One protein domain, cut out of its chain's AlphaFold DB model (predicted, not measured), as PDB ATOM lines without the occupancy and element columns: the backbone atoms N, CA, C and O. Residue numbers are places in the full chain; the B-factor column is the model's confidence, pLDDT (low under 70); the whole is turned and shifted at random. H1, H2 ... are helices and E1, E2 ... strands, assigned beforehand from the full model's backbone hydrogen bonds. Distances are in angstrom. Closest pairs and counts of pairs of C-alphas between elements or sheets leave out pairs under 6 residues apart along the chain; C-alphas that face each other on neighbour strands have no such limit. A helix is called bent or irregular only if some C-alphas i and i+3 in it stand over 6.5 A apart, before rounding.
ATOM      1  N   LYS A  18      68.272 -12.709 177.027       90.31
ATOM      2  CA  LYS A  18      67.708 -11.537 177.716       90.31
ATOM      3  C   LYS A  18      68.029 -11.527 179.219       90.31
ATOM      4  O   LYS A  18      68.277 -10.453 179.754       90.31
ATOM      5  N   ASN A  19      68.072 -12.693 179.859       91.19
ATOM      6  CA  ASN A  19      68.359 -12.860 181.285       91.19
ATOM      7  C   ASN A  19      69.865 -12.817 181.613       91.19
ATOM      8  O   ASN A  19      70.254 -12.911 182.768       91.19
ATOM      9  N   PHE A  20      70.736 -12.648 180.616       93.25
ATOM     10  CA  PHE A  20      72.155 -12.353 180.840       93.25
ATOM     11  C   PHE A  20      72.454 -10.850 180.777       93.25
ATOM     12  O   PHE A  20      73.583 -10.427 181.023       93.25
ATOM     13  N   HIS A  21      71.458 -10.022 180.449       93.69
ATOM     14  CA  HIS A  21      71.608  -8.575 180.483       93.69
ATOM     15  C   HIS A  21      71.387  -8.058 181.904       93.69
ATOM     16  O   HIS A  21      70.259  -7.981 182.386       93.69
ATOM     17  N   ILE A  22      72.485  -7.679 182.549       95.12
ATOM     18  CA  ILE A  22      72.522  -7.250 183.945       95.12
ATOM     19  C   ILE A  22      72.946  -5.780 184.071       95.12
ATOM     20  O   ILE A  22      73.721  -5.291 183.243       95.12
ATOM     21  N   PRO A  23      72.475  -5.053 185.098       95.88
ATOM     22  CA  PRO A  23      72.917  -3.688 185.352       95.88
ATOM     23  C   PRO A  23      74.332  -3.647 185.947       95.88
ATOM     24  O   PRO A  23      74.692  -4.459 186.803       95.88
ATOM     25  N   ALA A  24      75.101  -2.633 185.551       97.00
ATOM     26  CA  ALA A  24      76.394  -2.285 186.129       97.00
ATOM     27  C   ALA A  24      76.512  -0.760 186.285       97.00
ATOM     28  O   ALA A  24      76.079  -0.004 185.416       97.00
ATOM     29  N   LEU A  25      77.104  -0.318 187.394       97.56
ATOM     30  CA  LEU A  25      77.378   1.082 187.708       97.56
ATOM     31  C   LEU A  25      78.748   1.195 188.377       97.56
ATOM     32  O   LEU A  25      78.981   0.609 189.439       97.56
ATOM     33  N   ILE A  26      79.628   1.992 187.781       97.69
ATOM     34  CA  ILE A  26      80.878   2.440 188.394       97.69
ATOM     35  C   ILE A  26      80.658   3.889 188.828       97.69
ATOM     36  O   ILE A  26      80.229   4.712 188.023       97.69
ATOM     37  N   LEU A  27      80.908   4.170 190.103       96.81
ATOM     38  CA  LEU A  27      80.756   5.486 190.714       96.81
ATOM     39  C   LEU A  27      81.954   5.721 191.633       96.81
ATOM     40  O   LEU A  27      82.349   4.813 192.363       96.81
ATOM     41  N   GLY A  28      82.501   6.928 191.599       95.06
ATOM     42  CA  GLY A  28      83.631   7.339 192.418       95.06
ATOM     43  C   GLY A  28      84.086   8.742 192.039       95.06
ATOM     44  O   GLY A  28      83.656   9.286 191.020       95.06
ATOM     45  N   GLU A  29      84.947   9.326 192.863       94.94
ATOM     46  CA  GLU A  29      85.607  10.591 192.544       94.94
ATOM     47  C   GLU A  29      86.442  10.451 191.259       94.94
ATOM     48  O   GLU A  29      87.063   9.415 191.023       94.94
ATOM     49  N   GLY A  30      86.407  11.469 190.393       93.38
ATOM     50  CA  GLY A  30      87.103  11.453 189.101       93.38
ATOM     51  C   GLY A  30      86.468  10.567 188.017       93.38
ATOM     52  O   GLY A  30      86.999  10.492 186.910       93.38
ATOM     53  N   ILE A  31      85.333   9.907 188.291       95.88
ATOM     54  CA  ILE A  31      84.588   9.138 187.285       95.88
ATOM     55  C   ILE A  31      83.514  10.019 186.646       95.88
ATOM     56  O   ILE A  31      82.461  10.267 187.234       95.88
ATOM     57  N   GLU A  32      83.759  10.437 185.407       96.44
ATOM     58  CA  GLU A  32      82.797  11.233 184.644       96.44
ATOM     59  C   GLU A  32      81.510  10.446 184.324       96.44
ATOM     60  O   GLU A  32      81.578   9.302 183.842       96.44
ATOM     61  N   PRO A  33      80.318  11.042 184.523       97.06
ATOM     62  CA  PRO A  33      79.057  10.403 184.175       97.06
ATOM     63  C   PRO A  33      78.979  10.073 182.682       97.06
ATOM     64  O   PRO A  33      78.976  10.952 181.820       97.06
ATOM     65  N   ARG A  34      78.839   8.787 182.352       96.06
ATOM     66  CA  ARG A  34      78.617   8.343 180.971       96.06
ATOM     67  C   ARG A  34      77.737   7.106 180.896       96.06
ATOM     68  O   ARG A  34      77.704   6.282 181.807       96.06
ATOM     69  N   ARG A  35      77.059   6.947 179.758       97.25
ATOM     70  CA  ARG A  35      76.416   5.686 179.374       97.25
ATOM     71  C   ARG A  35      77.311   4.953 178.392       97.25
ATOM     72  O   ARG A  35      77.463   5.394 177.255       97.25
ATOM     73  N   ASP A  36      77.860   3.831 178.825       96.88
ATOM     74  CA  ASP A  36      78.608   2.938 177.954       96.88
ATOM     75  C   ASP A  36      77.648   1.977 177.243       96.88
ATOM     76  O   ASP A  36      76.850   1.298 177.885       96.88
ATOM     77  N   LYS A  37      77.682   1.968 175.909       96.12
ATOM     78  CA  LYS A  37      76.813   1.127 175.070       96.12
ATOM     79  C   LYS A  37      77.544  -0.090 174.495       96.12
ATOM     80  O   LYS A  37      76.932  -0.837 173.732       96.12
ATOM     81  N   ARG A  38      78.836  -0.264 174.797       97.50
ATOM     82  CA  ARG A  38      79.625  -1.403 174.311       97.50
ATOM     83  C   ARG A  38      79.028  -2.712 174.825       97.50
ATOM     84  O   ARG A  38      78.543  -2.787 175.952       97.50
ATOM     85  N   LEU A  39      79.084  -3.754 173.996       97.25
ATOM     86  CA  LEU A  39      78.746  -5.107 174.423       97.25
ATOM     87  C   LEU A  39      79.944  -5.699 175.171       97.25
ATOM     88  O   LEU A  39      80.986  -5.958 174.565       97.25
ATOM     89  N   VAL A  40      79.783  -5.891 176.477       97.75
ATOM     90  CA  VAL A  40      80.836  -6.359 177.386       97.75
ATOM     91  C   VAL A  40      80.322  -7.493 178.269       97.75
ATOM     92  O   VAL A  40      79.117  -7.735 178.354       97.75
ATOM     93  N   SER A  41      81.237  -8.196 178.928       97.62
ATOM     94  CA  SER A  41      80.946  -9.274 179.874       97.62
ATOM     95  C   SER A  41      81.408  -8.893 181.281       97.62
ATOM     96  O   SER A  41      82.312  -8.079 181.452       97.62
ATOM     97  N   GLN A  42      80.836  -9.522 182.308       96.62
ATOM     98  CA  GLN A  42      81.220  -9.273 183.704       96.62
ATOM     99  C   GLN A  42      82.720  -9.526 183.961       96.62
ATOM    100  O   GLN A  42      83.329  -8.848 184.785       96.62
ATOM    101  N   ILE A  43      83.340 -10.432 183.195       97.06
ATOM    102  CA  ILE A  43      84.784 -10.711 183.246       97.06
ATOM    103  C   ILE A  43      85.672  -9.525 182.837       97.06
ATOM    104  O   ILE A  43      86.866  -9.550 183.110       97.06
ATOM    105  N   ASP A  44      85.114  -8.496 182.194       98.12
ATOM    106  CA  ASP A  44      85.831  -7.269 181.831       98.12
ATOM    107  C   ASP A  44      85.882  -6.273 183.019       98.12
ATOM    108  O   ASP A  44      86.592  -5.269 182.984       98.12
ATOM    109  N   MET A  45      85.141  -6.529 184.109       97.62
ATOM    110  CA  MET A  45      85.107  -5.640 185.279       97.62
ATOM    111  C   MET A  45      86.398  -5.649 186.107       97.62
ATOM    112  O   MET A  45      86.859  -4.560 186.435       97.62
ATOM    113  N   PRO A  46      87.021  -6.795 186.447       96.88
ATOM    114  CA  PRO A  46      88.222  -6.793 187.285       96.88
ATOM    115  C   PRO A  46      89.382  -5.993 186.677       96.88
ATOM    116  O   PRO A  46      89.995  -5.180 187.363       96.88
ATOM    117  N   THR A  47      89.641  -6.162 185.378       97.12
ATOM    118  CA  THR A  47      90.684  -5.435 184.635       97.12
ATOM    119  C   THR A  47      90.406  -3.933 184.593       97.12
ATOM    120  O   THR A  47      91.298  -3.128 184.852       97.12
ATOM    121  N   THR A  48      89.147  -3.555 184.356       97.50
ATOM    122  CA  THR A  48      88.702  -2.155 184.370       97.50
ATOM    123  C   THR A  48      88.848  -1.520 185.754       97.50
ATOM    124  O   THR A  48      89.331  -0.399 185.875       97.50
ATOM    125  N   LEU A  49      88.440  -2.220 186.817       96.94
ATOM    126  CA  LEU A  49      88.474  -1.693 188.184       96.94
ATOM    127  C   LEU A  49      89.903  -1.529 188.708       96.94
ATOM    128  O   LEU A  49      90.174  -0.538 189.379       96.94
ATOM    129  N   LEU A  50      90.819  -2.446 188.377       97.12
ATOM    130  CA  LEU A  50      92.242  -2.282 188.700       97.12
ATOM    131  C   LEU A  50      92.824  -1.031 188.032       97.12
ATOM    132  O   LEU A  50      93.486  -0.240 188.699       97.12
ATOM    133  N   SER A  51      92.510  -0.822 186.752       95.88
ATOM    134  CA  SER A  51      92.942   0.358 185.996       95.88
ATOM    135  C   SER A  51      92.424   1.658 186.622       95.88
ATOM    136  O   SER A  51      93.196   2.581 186.882       95.88
ATOM    137  N   LEU A  52      91.136   1.700 186.984       96.38
ATOM    138  CA  LEU A  52      90.534   2.843 187.682       96.38
ATOM    139  C   LEU A  52      91.119   3.082 189.080       96.38
ATOM    140  O   LEU A  52      91.185   4.224 189.523       96.38
ATOM    141  N   ALA A  53      91.553   2.028 189.770       95.44
ATOM    142  CA  ALA A  53      92.219   2.127 191.067       95.44
ATOM    143  C   ALA A  53      93.703   2.540 190.961       95.44
ATOM    144  O   ALA A  53      94.385   2.613 191.982       95.44
ATOM    145  N   GLY A  54      94.224   2.775 189.751       95.69
ATOM    146  CA  GLY A  54      95.636   3.091 189.524       95.69
ATOM    147  C   GLY A  54      96.576   1.899 189.735       95.69
ATOM    148  O   GLY A  54      97.782   2.086 189.888       95.69
ATOM    149  N   VAL A  55      96.044   0.673 189.755       96.62
ATOM    150  CA  VAL A  55      96.828  -0.550 189.941       96.62
ATOM    151  C   VAL A  55      97.307  -1.056 188.585       96.62
ATOM    152  O   VAL A  55      96.514  -1.455 187.733       96.62
ATOM    153  N   SER A  56      98.625  -1.081 188.404       91.69
ATOM    154  CA  SER A  56      99.283  -1.664 187.237       91.69
ATOM    155  C   SER A  56      99.869  -3.037 187.564       91.69
ATOM    156  O   SER A  56     100.226  -3.339 188.703       91.69
ATOM    157  N   GLY A  57      99.962  -3.897 186.554       90.44
ATOM    158  CA  GLY A  57     100.564  -5.213 186.705       90.44
ATOM    159  C   GLY A  57     100.217  -6.152 185.562       90.44
ATOM    160  O   GLY A  57      99.329  -5.880 184.757       90.44
ATOM    161  N   ASN A  58     100.921  -7.280 185.526       93.44
ATOM    162  CA  ASN A  58     100.599  -8.386 184.637       93.44
ATOM    163  C   ASN A  58      99.651  -9.337 185.361       93.44
ATOM    164  O   ASN A  58      99.953  -9.819 186.452       93.44
ATOM    165  N   TYR A  59      98.523  -9.633 184.736       92.94
ATOM    166  CA  TYR A  59      97.543 -10.581 185.241       92.94
ATOM    167  C   TYR A  59      97.085 -11.504 184.108       92.94
ATOM    168  O   TYR A  59      97.023 -11.077 182.957       92.94
ATOM    169  N   PRO A  60      96.725 -12.763 184.408       96.06
ATOM    170  CA  PRO A  60      96.269 -13.719 183.398       96.06
ATOM    171  C   PRO A  60      94.792 -13.520 183.014       96.06
ATOM    172  O   PRO A  60      94.209 -14.360 182.331       96.06
ATOM    173  N   MET A  61      94.149 -12.451 183.496       97.12
ATOM    174  CA  MET A  61      92.740 -12.182 183.221       97.12
ATOM    175  C   MET A  61      92.544 -11.822 181.747       97.12
ATOM    176  O   MET A  61      93.210 -10.939 181.221       97.12
ATOM    177  N   ILE A  62      91.581 -12.481 181.104       96.31
ATOM    178  CA  ILE A  62      91.258 -12.315 179.674       96.31
ATOM    179  C   ILE A  62      90.235 -11.196 179.397       96.31
ATOM    180  O   ILE A  62      89.763 -11.035 178.268       96.31
ATOM    181  N   GLY A  63      89.820 -10.484 180.445       97.00
ATOM    182  CA  GLY A  63      88.905  -9.353 180.352       97.00
ATOM    183  C   GLY A  63      89.578  -8.134 179.728       97.00
ATOM    184  O   GLY A  63      90.787  -7.947 179.840       97.00
ATOM    185  N   TYR A  64      88.793  -7.287 179.074       97.44
ATOM    186  CA  TYR A  64      89.289  -6.015 178.551       97.44
ATOM    187  C   TYR A  64      89.292  -4.940 179.638       97.44
ATOM    188  O   TYR A  64      88.349  -4.831 180.417       97.44
ATOM    189  N   ASP A  65      90.320  -4.095 179.667       97.25
ATOM    190  CA  ASP A  65      90.268  -2.836 180.411       97.25
ATOM    191  C   ASP A  65      89.405  -1.819 179.644       97.25
ATOM    192  O   ASP A  65      89.799  -1.287 178.604       97.25
ATOM    193  N   LEU A  66      88.206  -1.549 180.158       97.50
ATOM    194  CA  LEU A  66      87.226  -0.665 179.531       97.50
ATOM    195  C   LEU A  66      87.538   0.830 179.711       97.50
ATOM    196  O   LEU A  66      86.806   1.666 179.166       97.50
ATOM    197  N   THR A  67      88.590   1.194 180.447       95.94
ATOM    198  CA  THR A  67      89.097   2.577 180.477       95.94
ATOM    199  C   THR A  67      89.816   2.946 179.178       95.94
ATOM    200  O   THR A  67      89.836   4.113 178.794       95.94
ATOM    201  N   GLN A  68      90.323   1.944 178.454       95.56
ATOM    202  CA  GLN A  68      91.046   2.106 177.199       95.56
ATOM    203  C   GLN A  68      90.102   2.240 175.996       95.56
ATOM    204  O   GLN A  68      88.916   1.882 176.045       95.56
ATOM    205  N   ASN A  69      90.653   2.702 174.869       96.00
ATOM    206  CA  ASN A  69      89.958   2.736 173.582       96.00
ATOM    207  C   ASN A  69      89.867   1.331 172.957       96.00
ATOM    208  O   ASN A  69      90.533   1.015 171.973       96.00
ATOM    209  N   VAL A  70      89.055   0.473 173.570       96.38
ATOM    210  CA  VAL A  70      88.810  -0.908 173.148       96.38
ATOM    211  C   VAL A  70      87.317  -1.169 173.002       96.38
ATOM    212  O   VAL A  70      86.485  -0.578 173.696       96.38
ATOM    213  N   ASN A  71      86.960  -2.095 172.118       97.00
ATOM    214  CA  ASN A  71      85.596  -2.587 171.991       97.00
ATOM    215  C   ASN A  71      85.609  -4.119 172.056       97.00
ATOM    216  O   ASN A  71      85.912  -4.747 171.041       97.00
ATOM    217  N   PRO A  72      85.300  -4.730 173.221       97.38
ATOM    218  CA  PRO A  72      85.233  -6.188 173.335       97.38
ATOM    219  C   PRO A  72      84.234  -6.784 172.342       97.38
ATOM    220  O   PRO A  72      84.479  -7.835 171.752       97.38
ATOM    221  N   ASP A  73      83.111  -6.084 172.144       97.62
ATOM    222  CA  ASP A  73      82.044  -6.458 171.222       97.62
ATOM    223  C   ASP A  73      81.593  -7.920 171.406       97.62
ATOM    224  O   ASP A  73      81.357  -8.651 170.439       97.62
ATOM    225  N   ARG A  74      81.551  -8.384 172.663       97.62
ATOM    226  CA  ARG A  74      81.190  -9.764 172.999       97.62
ATOM    227  C   ARG A  74      80.506  -9.903 174.355       97.62
ATOM    228  O   ARG A  74      80.920  -9.304 175.347       97.62
ATOM    229  N   ALA A  75      79.517 -10.787 174.403       97.00
ATOM    230  CA  ALA A  75      78.931 -11.295 175.636       97.00
ATOM    231  C   ALA A  75      79.160 -12.806 175.735       97.00
ATOM    232  O   ALA A  75      78.765 -13.552 174.837       97.00
ATOM    233  N   ILE A  76      79.803 -13.233 176.820       96.69
ATOM    234  CA  ILE A  76      79.992 -14.642 177.174       96.69
ATOM    235  C   ILE A  76      78.888 -15.026 178.155       96.69
ATOM    236  O   ILE A  76      78.640 -14.308 179.123       96.69
ATOM    237  N   MET A  77      78.216 -16.139 177.889       95.94
ATOM    238  CA  MET A  77      77.075 -16.603 178.672       95.94
ATOM    239  C   MET A  77      77.200 -18.102 178.906       95.94
ATOM    240  O   MET A  77      77.411 -18.857 177.959       95.94
ATOM    241  N   GLN A  78      77.009 -18.531 180.148       94.12
ATOM    242  CA  GLN A  78      76.886 -19.940 180.494       94.12
ATOM    243  C   GLN A  78      75.480 -20.208 181.023       94.12
ATOM    244  O   GLN A  78      75.056 -19.587 181.996       94.12
ATOM    245  N   PHE A  79      74.773 -21.146 180.398       92.19
ATOM    246  CA  PHE A  79      73.465 -21.607 180.854       92.19
ATOM    247  C   PHE A  79      73.483 -23.126 180.983       92.19
ATOM    248  O   PHE A  79      73.577 -23.833 179.980       92.19
ATOM    249  N   ASP A  80      73.416 -23.617 182.221       91.12
ATOM    250  CA  ASP A  80      73.596 -25.038 182.534       91.12
ATOM    251  C   ASP A  80      74.917 -25.572 181.929       91.12
ATOM    252  O   ASP A  80      75.990 -25.019 182.198       91.12
ATOM    253  N   GLN A  81      74.857 -26.597 181.076       92.94
ATOM    254  CA  GLN A  81      76.020 -27.175 180.398       92.94
ATOM    255  C   GLN A  81      76.369 -26.490 179.065       92.94
ATOM    256  O   GLN A  81      77.259 -26.952 178.349       92.94
ATOM    257  N   MET A  82      75.666 -25.418 178.694       94.19
ATOM    258  CA  MET A  82      75.847 -24.729 177.416       94.19
ATOM    259  C   MET A  82      76.666 -23.456 177.578       94.19
ATOM    260  O   MET A  82      76.468 -22.685 178.518       94.19
ATOM    261  N   GLN A  83      77.545 -23.211 176.611       96.44
ATOM    262  CA  GLN A  83      78.322 -21.980 176.503       96.44
ATOM    263  C   GLN A  83      77.883 -21.220 175.260       96.44
ATOM    264  O   GLN A  83      77.755 -21.810 174.188       96.44
ATOM    265  N   ALA A  84      77.687 -19.913 175.390       97.12
ATOM    266  CA  ALA A  84      77.404 -19.028 174.277       97.12
ATOM    267  C   ALA A  84      78.353 -17.842 174.217       97.12
ATOM    268  O   ALA A  84      78.694 -17.230 175.230       97.12
ATOM    269  N   LEU A  85      78.695 -17.481 172.986       97.81
ATOM    270  CA  LEU A  85      79.385 -16.249 172.650       97.81
ATOM    271  C   LEU A  85      78.504 -15.456 171.686       97.81
ATOM    272  O   LEU A  85      78.257 -15.907 170.569       97.81
ATOM    273  N   MET A  86      78.041 -14.284 172.116       97.81
ATOM    274  CA  MET A  86      77.294 -13.347 171.272       97.81
ATOM    275  C   MET A  86      78.183 -12.179 170.852       97.81
ATOM    276  O   MET A  86      78.860 -11.591 171.695       97.81
ATOM    277  N   LYS A  87      78.132 -11.806 169.573       97.94
ATOM    278  CA  LYS A  87      78.776 -10.616 168.995       97.94
ATOM    279  C   LYS A  87      77.800  -9.435 168.908       97.94
ATOM    280  O   LYS A  87      76.582  -9.620 168.953       97.94
ATOM    281  N   GLY A  88      78.299  -8.203 168.760       95.69
ATOM    282  CA  GLY A  88      77.440  -7.009 168.683       95.69
ATOM    283  C   GLY A  88      76.509  -6.972 167.469       95.69
ATOM    284  O   GLY A  88      75.436  -6.367 167.530       95.69
ATOM    285  N   ASN A  89      76.862  -7.689 166.398       95.75
ATOM    286  CA  ASN A  89      76.010  -7.908 165.225       95.75
ATOM    287  C   ASN A  89      74.858  -8.906 165.470       95.75
ATOM    288  O   ASN A  89      74.023  -9.082 164.585       95.75
ATOM    289  N   ARG A  90      74.763  -9.466 166.687       95.44
ATOM    290  CA  ARG A  90      73.765 -10.440 167.159       95.44
ATOM    291  C   ARG A  90      73.970 -11.872 166.678       95.44
ATOM    292  O   ARG A  90      73.101 -12.704 166.937       95.44
ATOM    293  N   ASP A  91      75.106 -12.181 166.070       97.38
ATOM    294  CA  ASP A  91      75.491 -13.572 165.864       97.38
ATOM    295  C   ASP A  91      75.809 -14.215 167.213       97.38
ATOM    296  O   ASP A  91      76.451 -13.607 168.076       97.38
ATOM    297  N   VAL A  92      75.343 -15.446 167.395       97.62
ATOM    298  CA  VAL A  92      75.552 -16.236 168.604       97.62
ATOM    299  C   VAL A  92      76.083 -17.598 168.205       97.62
ATOM    300  O   VAL A  92      75.458 -18.305 167.422       97.62
ATOM    301  N   VAL A  93      77.211 -17.996 168.775       98.06
ATOM    302  CA  VAL A  93      77.691 -19.377 168.692       98.06
ATOM    303  C   VAL A  93      77.378 -20.063 170.009       98.06
ATOM    304  O   VAL A  93      77.713 -19.530 171.064       98.06
ATOM    305  N   ILE A  94      76.737 -21.230 169.945       97.44
ATOM    306  CA  ILE A  94      76.386 -22.043 171.110       97.44
ATOM    307  C   ILE A  94      77.122 -23.380 171.037       97.44
ATOM    308  O   ILE A  94      76.970 -24.138 170.077       97.44
ATOM    309  N   GLN A  95      77.890 -23.674 172.081       97.75
ATOM    310  CA  GLN A  95      78.508 -24.968 172.329       97.75
ATOM    311  C   GLN A  95      77.629 -25.757 173.303       97.75
ATOM    312  O   GLN A  95      77.348 -25.303 174.414       97.75
ATOM    313  N   MET A  96      77.217 -26.952 172.884       95.94
ATOM    314  CA  MET A  96      76.495 -27.923 173.708       95.94
ATOM    315  C   MET A  96      77.376 -29.160 173.940       95.94
ATOM    316  O   MET A  96      78.213 -29.477 173.086       95.94
ATOM    317  N   PRO A  97      77.182 -29.898 175.044       95.88
ATOM    318  CA  PRO A  97      77.867 -31.166 175.270       95.88
ATOM    319  C   PRO A  97      77.646 -32.140 174.112       95.88
ATOM    320  O   PRO A  97      76.521 -32.311 173.642       95.88
ATOM    321  N   ASN A  98      78.724 -32.787 173.663       96.00
ATOM    322  CA  ASN A  98      78.711 -33.818 172.617       96.00
ATOM    323  C   ASN A  98      78.098 -33.375 171.274       96.00
ATOM    324  O   ASN A  98      77.657 -34.208 170.485       96.00
ATOM    325  N   LYS A  99      78.062 -32.066 171.000       96.00
ATOM    326  CA  LYS A  99      77.616 -31.506 169.722       96.00
ATOM    327  C   LYS A  99      78.673 -30.562 169.170       96.00
ATOM    328  O   LYS A  99      79.420 -29.929 169.914       96.00
ATOM    329  N   THR A 100      78.711 -30.449 167.848       96.88
ATOM    330  CA  THR A 100      79.444 -29.371 167.187       96.88
ATOM    331  C   THR A 100      78.834 -28.022 167.568       96.88
ATOM    332  O   THR A 100      77.634 -27.931 167.843       96.88
ATOM    333  N   ALA A 101      79.663 -26.978 167.608       96.81
ATOM    334  CA  ALA A 101      79.190 -25.618 167.831       96.81
ATOM    335  C   ALA A 101      78.179 -25.222 166.747       96.81
ATOM    336  O   ALA A 101      78.357 -25.542 165.570       96.81
ATOM    337  N   GLN A 102      77.123 -24.522 167.144       97.75
ATOM    338  CA  GLN A 102      76.049 -24.111 166.245       97.75
ATOM    339  C   GLN A 102      75.898 -22.593 166.249       97.75
ATOM    340  O   GLN A 102      75.934 -21.965 167.306       97.75
ATOM    341  N   GLY A 103      75.741 -22.020 165.056       97.38
ATOM    342  CA  GLY A 103      75.490 -20.597 164.857       97.38
ATOM    343  C   GLY A 103      73.997 -20.273 164.887       97.38
ATOM    344  O   GLY A 103      73.178 -21.010 164.345       97.38
ATOM    345  N   TYR A 104      73.664 -19.147 165.505       95.75
ATOM    346  CA  TYR A 104      72.322 -18.601 165.657       95.75
ATOM    347  C   TYR A 104      72.363 -17.083 165.467       95.75
ATOM    348  O   TYR A 104      73.413 -16.457 165.597       95.75
ATOM    349  N   TYR A 105      71.200 -16.483 165.229       95.31
ATOM    350  CA  TYR A 105      71.025 -15.034 165.216       95.31
ATOM    351  C   TYR A 105      70.052 -14.622 166.322       95.31
ATOM    352  O   TYR A 105      68.948 -15.163 166.419       95.31
ATOM    353  N   TYR A 106      70.448 -13.671 167.167       93.38
ATOM    354  CA  TYR A 106      69.610 -13.190 168.261       93.38
ATOM    355  C   TYR A 106      68.675 -12.062 167.809       93.38
ATOM    356  O   TYR A 106      69.099 -10.930 167.565       93.38
TER     357      TYR A 106
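This is residues 18 to 106 of the 112 residues of a protein of Rodentibacter pneumotropicus (UniProt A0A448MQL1). With little regular structure, this is an elongated body with a strongly twisted sheet of four strands at one end and one helix, H1, among loops at the other. The sheet, E1 E2 E3 E4, is a meander, each strand the antiparallel neighbour of the one before. The 89 printed residues, H1 before the strands, have 32 in named elements, class mixed; the whole is loose, radius of gyration of the C-alphas 15.2 A, spanning 47 by 28 by 22 A.

Look first at the hairpin of E1, residues 74 to 79, and E2, residues 82 to 87, at 162 degrees: N 77 and O 84 are within hydrogen-bond range, 2.9 A. E2 and E3, residues 91 to 95, form a hairpin with N 85 and O 93 at 3.0 A; E3 and E4, residues 102 to 105, another with N 92 and O 104 at 2.8 A. Edge strands E1 and E4 are apart. H1, residues 42 to 52, only grazes the sheet with residues 42 to 43; 5 of its 7 O i to N i+4 pairs are within range.

Find C-alpha 42 at (81.220, -9.273, 183.704); H1 runs 15.8 A from there, only just irregular, C-alphas 43 and 46 being 6.6 A apart. E1 spans 16.2 A, E2 16.7 A, E3 13.4 A; E4, 10.4 A, ends at (71.025, -15.034, 165.216).

The farthest C-alphas, Glu 29 and Asn 98, are 49.2 A apart. The printed part has no cut; H1 to E1 is a long link of 21 residues. No printed residue is under 70 in pLDDT.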